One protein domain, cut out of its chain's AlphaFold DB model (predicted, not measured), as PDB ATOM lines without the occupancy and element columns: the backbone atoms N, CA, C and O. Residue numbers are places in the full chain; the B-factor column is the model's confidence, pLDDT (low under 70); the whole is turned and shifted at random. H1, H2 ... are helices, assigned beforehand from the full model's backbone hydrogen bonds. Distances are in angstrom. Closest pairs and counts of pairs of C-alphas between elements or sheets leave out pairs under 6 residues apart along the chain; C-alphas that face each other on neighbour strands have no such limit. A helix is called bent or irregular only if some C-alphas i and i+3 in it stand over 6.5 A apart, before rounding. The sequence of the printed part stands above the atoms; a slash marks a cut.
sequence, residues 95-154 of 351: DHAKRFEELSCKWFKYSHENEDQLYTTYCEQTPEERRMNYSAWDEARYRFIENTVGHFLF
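Overview. This is residues 95 to 154 of the 351 residues of the protein "SMI1_KNR4 domain-containing protein" of Pseudoflavonifractor sp. 60 (UniProt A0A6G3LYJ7). H3, the longest helix by residues with 21, folds back against H1 in a loose, rod-like frame, touching it with residues 145 to 153 alone, while the shorter H2 sits near the other end of H3 and residues 124 to 130 stick out there. The 60 printed residues, all helix in class, have three named helices, H1, H2, H3, and span 45 by 17 by 15 A, with a radius of gyration of the C-alphas of 13.8 A.

Along the chain. H3, residues 134 to 154, is 26.2 A long and ends at C-alpha 154 (35.884, 55.516, -30.238). It has a kink of 44 degrees near residue 148 and is only just irregular: C-alphas 148 and 151 are 6.9 A apart. H1, residues 95 to 112, is 28.0 A long from C-alpha 95 (46.398, 43.789, -39.255) and irregular, C-alphas 95 and 98 being 8.0 A apart. H2 is residues 115 to 125.

Arrangement. H3 touches H1 with residues 145 to 153 alone, closest at the C-alphas of Val 149 and Leu 103, 5.6 A, opposite ways at a shallow tilt of 28 degrees. H2 and H3 are close but not clearly touching, closest at C-alphas 119 and 134, 6.9 A. H1 and H2 are apart. Each O i to N i+4 pair is within hydrogen-bond range in H2, 13 of 14 in H1 and 15 of 17 in H3.

Size, cuts and confidence. The C-alphas farthest apart, of Asp 95 and Glu 129, are 45.6 A apart. The printed part has no cut and no long link; no printed residue is under 70 in pLDDT.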
ATOM      1  N   ASP A  95      45.815  44.693 -40.237       95.69
ATOM      2  CA  ASP A  95      46.398  43.789 -39.255       95.69
ATOM      3  C   ASP A  95      45.522  43.616 -38.005       95.69
ATOM      4  O   ASP A  95      45.669  42.627 -37.286       95.69
ATOM      5  N   HIS A  96      44.549  44.505 -37.784       95.88
ATOM      6  CA  HIS A  96      43.595  44.455 -36.672       95.88
ATOM      7  C   HIS A  96      42.182  44.023 -37.084       95.88
ATOM      8  O   HIS A  96      41.281  44.023 -36.247       95.88
ATOM      9  N   ALA A  97      41.987  43.547 -38.318       95.19
ATOM     10  CA  ALA A  97      40.682  43.148 -38.856       95.19
ATOM     11  C   ALA A  97      39.860  42.245 -37.915       95.19
ATOM     12  O   ALA A  97      38.687  42.503 -37.659       95.19
ATOM     13  N   LYS A  98      40.480  41.203 -37.342       96.44
ATOM     14  CA  LYS A  98      39.797  40.297 -36.397       96.44
ATOM     15  C   LYS A  98      39.404  41.002 -35.104       96.44
ATOM     16  O   LYS A  98      38.320  40.776 -34.582       96.44
ATOM     17  N   ARG A  99      40.291  41.857 -34.588       96.25
ATOM     18  CA  ARG A  99      40.042  42.620 -33.366       96.25
ATOM     19  C   ARG A  99      38.899  43.609 -33.574       96.25
ATOM     20  O   ARG A  99      38.042  43.710 -32.703       96.25
ATOM     21  N   PHE A 100      38.856  44.272 -34.728       95.56
ATOM     22  CA  PHE A 100      37.736  45.117 -35.130       95.56
ATOM     23  C   PHE A 100      36.419  44.342 -35.090       95.56
ATOM     24  O   PHE A 100      35.490  44.762 -34.411       95.56
ATOM     25  N   GLU A 101      36.358  43.186 -35.754       94.69
ATOM     26  CA  GLU A 101      35.140  42.370 -35.820       94.69
ATOM     27  C   GLU A 101      34.696  41.862 -34.442       94.69
ATOM     28  O   GLU A 101      33.503  41.832 -34.139       94.69
ATOM     29  N   GLU A 102      35.637  41.494 -33.570       96.12
ATOM     30  CA  GLU A 102      35.333  41.124 -32.188       96.12
ATOM     31  C   GLU A 102      34.712  42.283 -31.400       96.12
ATOM     32  O   GLU A 102      33.737  42.079 -30.670       96.12
ATOM     33  N   LEU A 103      35.283  43.483 -31.517       95.62
ATOM     34  CA  LEU A 103      34.812  44.670 -30.807       95.62
ATOM     35  C   LEU A 103      33.473  45.162 -31.354       95.62
ATOM     36  O   LEU A 103      32.554  45.382 -30.566       95.62
ATOM     37  N   SER A 104      33.321  45.241 -32.678       92.62
ATOM     38  CA  SER A 104      32.066  45.637 -33.322       92.62
ATOM     39  C   SER A 104      30.933  44.671 -32.968       92.62
ATOM     40  O   SER A 104      29.837  45.107 -32.626       92.62
ATOM     41  N   CYS A 105      31.197  43.358 -32.926       92.62
ATOM     42  CA  CYS A 105      30.216  42.368 -32.480       92.62
ATOM     43  C   CYS A 105      29.830  42.525 -31.004       92.62
ATOM     44  O   CYS A 105      28.674  42.282 -30.652       92.62
ATOM     45  N   LYS A 106      30.779  42.862 -30.119       93.94
ATOM     46  CA  LYS A 106      30.476  43.106 -28.699       93.94
ATOM     47  C   LYS A 106      29.639  44.367 -28.520       93.94
ATOM     48  O   LYS A 106      28.663  44.319 -27.780       93.94
ATOM     49  N   TRP A 107      29.993  45.444 -29.219       93.12
ATOM     50  CA  TRP A 107      29.245  46.697 -29.187       93.12
ATOM     51  C   TRP A 107      27.823  46.514 -29.725       93.12
ATOM     52  O   TRP A 107      26.864  46.822 -29.028       93.12
ATOM     53  N   PHE A 108      27.681  45.873 -30.889       91.19
ATOM     54  CA  PHE A 108      26.379  45.549 -31.475       91.19
ATOM     55  C   PHE A 108      25.481  44.771 -30.510       91.19
ATOM     56  O   PHE A 108      24.304  45.097 -30.366       91.19
ATOM     57  N   LYS A 109      26.025  43.753 -29.828       90.19
ATOM     58  CA  LYS A 109      25.275  42.994 -28.817       90.19
ATOM     59  C   LYS A 109      24.839  43.885 -27.664       90.19
ATOM     60  O   LYS A 109      23.659  43.881 -27.338       90.19
ATOM     61  N   TYR A 110      25.759  44.666 -27.104       89.88
ATOM     62  CA  TYR A 110      25.462  45.591 -26.014       89.88
ATOM     63  C   TYR A 110      24.317  46.555 -26.371       89.88
ATOM     64  O   TYR A 110      23.381  46.691 -25.587       89.88
ATOM     65  N   SER A 111      24.330  47.132 -27.578       87.62
ATOM     66  CA  SER A 111      23.286  48.050 -28.066       87.62
ATOM     67  C   SER A 111      21.906  47.405 -28.264       87.62
ATOM     68  O   SER A 111      20.916  48.121 -28.381       87.62
ATOM     69  N   HIS A 112      21.822  46.071 -28.322       88.44
ATOM     70  CA  HIS A 112      20.584  45.325 -28.597       88.44
ATOM     71  C   HIS A 112      20.142  44.408 -27.446       88.44
ATOM     72  O   HIS A 112      19.146  43.688 -27.565       88.44
ATOM     73  N   GLU A 113      20.883  44.387 -26.344       89.38
ATOM     74  CA  GLU A 113      20.561  43.589 -25.169       89.38
ATOM     75  C   GLU A 113      19.390  44.189 -24.378       89.38
ATOM     76  O   GLU A 113      19.256  45.402 -24.243       89.38
ATOM     77  N   ASN A 114      18.547  43.324 -23.808       90.44
ATOM     78  CA  ASN A 114      17.493  43.753 -22.893       90.44
ATOM     79  C   ASN A 114      18.054  43.850 -21.466       90.44
ATOM     80  O   ASN A 114      18.312  42.834 -20.817       90.44
ATOM     81  N   GLU A 115      18.242  45.077 -20.994       91.06
ATOM     82  CA  GLU A 115      18.890  45.376 -19.711       91.06
ATOM     83  C   GLU A 115      18.105  44.827 -18.516       91.06
ATOM     84  O   GLU A 115      18.691  44.211 -17.625       91.06
ATOM     85  N   ASP A 116      16.773  44.941 -18.543       90.88
ATOM     86  CA  ASP A 116      15.889  44.406 -17.502       90.88
ATOM     87  C   ASP A 116      16.026  42.882 -17.378       90.88
ATOM     88  O   ASP A 116      16.090  42.322 -16.275       90.88
ATOM     89  N   GLN A 117      16.103  42.189 -18.516       93.31
ATOM     90  CA  GLN A 117      16.285  40.742 -18.550       93.31
ATOM     91  C   GLN A 117      17.666  40.344 -18.022       93.31
ATOM     92  O   GLN A 117      17.769  39.412 -17.219       93.31
ATOM     93  N   LEU A 118      18.720  41.058 -18.422       93.56
ATOM     94  CA  LEU A 118      20.077  40.820 -17.935       93.56
ATOM     95  C   LEU A 118      20.192  41.047 -16.425       93.56
ATOM     96  O   LEU A 118      20.782  40.219 -15.726       93.56
ATOM     97  N   TYR A 119      19.587  42.116 -15.905       94.38
ATOM     98  CA  TYR A 119      19.566  42.392 -14.473       94.38
ATOM     99  C   TYR A 119      18.789  41.319 -13.699       94.38
ATOM    100  O   TYR A 119      19.221  40.884 -12.627       94.38
ATOM    101  N   THR A 120      17.682  40.825 -14.262       94.75
ATOM    102  CA  THR A 120      16.924  39.702 -13.690       94.75
ATOM    103  C   THR A 120      17.801  38.451 -13.593       94.75
ATOM    104  O   THR A 120      17.934  37.872 -12.515       94.75
ATOM    105  N   THR A 121      18.480  38.079 -14.683       95.06
ATOM    106  CA  THR A 121      19.410  36.938 -14.703       95.06
ATOM    107  C   THR A 121      20.572  37.119 -13.717       95.06
ATOM    108  O   THR A 121      20.939  36.178 -13.013       95.06
ATOM    109  N   TYR A 122      21.128  38.328 -13.603       94.62
ATOM    110  CA  TYR A 122      22.149  38.651 -12.605       94.62
ATOM    111  C   TYR A 122      21.650  38.419 -11.171       94.62
ATOM    112  O   TYR A 122      22.354  37.805 -10.363       94.62
ATOM    113  N   CYS A 123      20.430  38.865 -10.859       94.75
ATOM    114  CA  CYS A 123      19.819  38.656  -9.549       94.75
ATOM    115  C   CYS A 123      19.603  37.165  -9.250       94.75
ATOM    116  O   CYS A 123      19.869  36.724  -8.132       94.75
ATOM    117  N   GLU A 124      19.171  36.374 -10.232       95.12
ATOM    118  CA  GLU A 124      18.987  34.922 -10.085       95.12
ATOM    119  C   GLU A 124      20.305  34.186  -9.795       95.12
ATOM    120  O   GLU A 124      20.325  33.233  -9.017       95.12
ATOM    121  N   GLN A 125      21.413  34.641 -10.387       94.50
ATOM    122  CA  GLN A 125      22.725  33.992 -10.281       94.50
ATOM    123  C   GLN A 125      23.573  34.485  -9.098       94.50
ATOM    124  O   GLN A 125      24.548  33.830  -8.722       94.50
ATOM    125  N   THR A 126      23.214  35.620  -8.495       94.44
ATOM    126  CA  THR A 126      24.001  36.266  -7.437       94.44
ATOM    127  C   THR A 126      23.288  36.155  -6.084       94.44
ATOM    128  O   THR A 126      22.110  36.508  -6.005       94.44
ATOM    129  N   PRO A 127      23.959  35.706  -5.003       94.12
ATOM    130  CA  PRO A 127      23.388  35.700  -3.652       94.12
ATOM    131  C   PRO A 127      22.947  37.096  -3.205       94.12
ATOM    132  O   PRO A 127      23.627  38.076  -3.511       94.12
ATOM    133  N   GLU A 128      21.842  37.185  -2.463       90.25
ATOM    134  CA  GLU A 128      21.208  38.457  -2.086       90.25
ATOM    135  C   GLU A 128      22.167  39.419  -1.372       90.25
ATOM    136  O   GLU A 128      22.161  40.610  -1.674       90.25
ATOM    137  N   GLU A 129      23.073  38.909  -0.529       92.44
ATOM    138  CA  GLU A 129      24.028  39.738   0.220       92.44
ATOM    139  C   GLU A 129      25.095  40.400  -0.667       92.44
ATOM    140  O   GLU A 129      25.815  41.290  -0.214       92.44
ATOM    141  N   ARG A 130      25.236  39.946  -1.918       91.19
ATOM    142  CA  ARG A 130      26.212  40.447  -2.899       91.19
ATOM    143  C   ARG A 130      25.559  41.148  -4.088       91.19
ATOM    144  O   ARG A 130      26.281  41.619  -4.966       91.19
ATOM    145  N   ARG A 131      24.224  41.199  -4.149       93.62
ATOM    146  CA  ARG A 131      23.512  41.839  -5.258       93.62
ATOM    147  C   ARG A 131      23.732  43.343  -5.224       93.62
ATOM    148  O   ARG A 131      23.583  44.004  -4.200       93.62
ATOM    149  N   MET A 132      24.040  43.877  -6.393       94.75
ATOM    150  CA  MET A 132      23.991  45.309  -6.657       94.75
ATOM    151  C   MET A 132      22.543  45.689  -6.950       94.75
ATOM    152  O   MET A 132      21.797  44.881  -7.501       94.75
ATOM    153  N   ASN A 133      22.155  46.917  -6.607       95.31
ATOM    154  CA  ASN A 133      20.921  47.479  -7.149       95.31
ATOM    155  C   ASN A 133      21.078  47.744  -8.660       95.31
ATOM    156  O   ASN A 133      22.201  47.768  -9.168       95.31
ATOM    157  N   TYR A 134      19.958  47.973  -9.352       93.44
ATOM    158  CA  TYR A 134      19.938  48.166 -10.806       93.44
ATOM    159  C   TYR A 134      20.922  49.242 -11.271       93.44
ATOM    160  O   TYR A 134      21.740  48.976 -12.137       93.44
ATOM    161  N   SER A 135      20.907  50.423 -10.648       95.00
ATOM    162  CA  SER A 135      21.766  51.543 -11.051       95.00
ATOM    163  C   SER A 135      23.257  51.228 -10.907       95.00
ATOM    164  O   SER A 135      24.028  51.536 -11.807       95.00
ATOM    165  N   ALA A 136      23.671  50.592  -9.807       95.12
ATOM    166  CA  ALA A 136      25.069  50.217  -9.601       95.12
ATOM    167  C   ALA A 136      25.511  49.078 -10.537       95.12
ATOM    168  O   ALA A 136      26.661  49.043 -10.970       95.12
ATOM    169  N   TRP A 137      24.604  48.148 -10.847       95.75
ATOM    170  CA  TRP A 137      24.849  47.087 -11.822       95.75
ATOM    171  C   TRP A 137      24.997  47.650 -13.240       95.75
ATOM    172  O   TRP A 137      25.939  47.289 -13.944       95.75
ATOM    173  N   ASP A 138      24.105  48.561 -13.624       93.62
ATOM    174  CA  ASP A 138      24.104  49.214 -14.929       93.62
ATOM    175  C   ASP A 138      25.364  50.064 -15.129       93.62
ATOM    176  O   ASP A 138      26.078  49.896 -16.115       93.62
ATOM    177  N   GLU A 139      25.748  50.865 -14.130       94.00
ATOM    178  CA  GLU A 139      26.991  51.641 -14.180       94.00
ATOM    179  C   GLU A 139      28.231  50.737 -14.306       94.00
ATOM    180  O   GLU A 139      29.143  51.022 -15.084       94.00
ATOM    181  N   ALA A 140      28.278  49.618 -13.573       93.12
ATOM    182  CA  ALA A 140      29.382  48.666 -13.672       93.12
ATOM    183  C   ALA A 140      29.453  48.006 -15.060       93.12
ATOM    184  O   ALA A 140      30.548  47.829 -15.604       93.12
ATOM    185  N   ARG A 141      28.299  47.666 -15.649       92.00
ATOM    186  CA  ARG A 141      28.192  47.129 -17.012       92.00
ATOM    187  C   ARG A 141      28.631  48.162 -18.048       92.00
ATOM    188  O   ARG A 141      29.447  47.823 -18.905       92.00
ATOM    189  N   TYR A 142      28.160  49.404 -17.936       90.94
ATOM    190  CA  TYR A 142      28.557  50.511 -18.805       90.94
ATOM    191  C   TYR A 142      30.072  50.713 -18.774       90.94
ATOM    192  O   TYR A 142      30.719  50.600 -19.810       90.94
ATOM    193  N   ARG A 143      30.664  50.878 -17.582       93.62
ATOM    194  CA  ARG A 143      32.120  51.034 -17.419       93.62
ATOM    195  C   ARG A 143      32.893  49.846 -17.986       93.62
ATOM    196  O   ARG A 143      33.977  50.020 -18.537       93.62
ATOM    197  N   PHE A 144      32.382  48.624 -17.843       93.31
ATOM    198  CA  PHE A 144      33.027  47.452 -18.431       93.31
ATOM    199  C   PHE A 144      33.047  47.536 -19.961       93.31
ATOM    200  O   PHE A 144      34.089  47.305 -20.573       93.31
ATOM    201  N   ILE A 145      31.920  47.872 -20.587       93.81
ATOM    202  CA  ILE A 145      31.817  47.979 -22.046       93.81
ATOM    203  C   ILE A 145      32.618  49.167 -22.577       93.81
ATOM    204  O   ILE A 145      33.367  49.001 -23.537       93.81
ATOM    205  N   GLU A 146      32.545  50.319 -21.920       92.25
ATOM    206  CA  GLU A 146      33.350  51.506 -22.207       92.25
ATOM    207  C   GLU A 146      34.849  51.159 -22.216       92.25
ATOM    208  O   GLU A 146      35.506  51.309 -23.240       92.25
ATOM    209  N   ASN A 147      35.375  50.551 -21.149       92.69
ATOM    210  CA  ASN A 147      36.808  50.247 -21.048       92.69
ATOM    211  C   ASN A 147      37.274  49.070 -21.927       92.69
ATOM    212  O   ASN A 147      38.451  48.978 -22.270       92.69
ATOM    213  N   THR A 148      36.398  48.111 -22.254       93.44
ATOM    214  CA  THR A 148      36.800  46.898 -23.001       93.44
ATOM    215  C   THR A 148      36.479  46.943 -24.488       93.44
ATOM    216  O   THR A 148      37.026  46.136 -25.251       93.44
ATOM    217  N   VAL A 149      35.596  47.856 -24.894       95.06
ATOM    218  CA  VAL A 149      35.103  48.001 -26.265       95.06
ATOM    219  C   VAL A 149      35.093  49.462 -26.689       95.06
ATOM    220  O   VAL A 149      35.715  49.779 -27.698       95.06
ATOM    221  N   GLY A 150      34.421  50.326 -25.922       93.31
ATOM    222  CA  GLY A 150      34.185  51.724 -26.279       93.31
ATOM    223  C   GLY A 150      35.476  52.490 -26.556       93.31
ATOM    224  O   GLY A 150      35.669  52.966 -27.667       93.31
ATOM    225  N   HIS A 151      36.400  52.494 -25.603       95.06
ATOM    226  CA  HIS A 151      37.707  53.136 -25.708       95.06
ATOM    227  C   HIS A 151      38.442  52.769 -27.013       95.06
ATOM    228  O   HIS A 151      38.821  53.636 -27.796       95.06
ATOM    229  N   PHE A 152      38.519  51.477 -27.342       95.75
ATOM    230  CA  PHE A 152      39.190  51.008 -28.561       95.75
ATOM    231  C   PHE A 152      38.451  51.350 -29.861       95.75
ATOM    232  O   PHE A 152      39.088  51.485 -30.906       95.75
ATOM    233  N   LEU A 153      37.115  51.413 -29.833       93.88
ATOM    234  CA  LEU A 153      36.320  51.767 -31.007       93.88
ATOM    235  C   LEU A 153      36.260  53.281 -31.219       93.88
ATOM    236  O   LEU A 153      36.218  53.697 -32.371       93.88
ATOM    237  N   PHE A 154      36.261  54.098 -30.165       93.12
ATOM    238  CA  PHE A 154      35.884  55.516 -30.238       93.12
ATOM    239  C   PHE A 154      36.989  56.503 -29.845       93.12
ATOM    240  O   PHE A 154      36.891  57.666 -30.216       93.12
TER     241      PHE A 154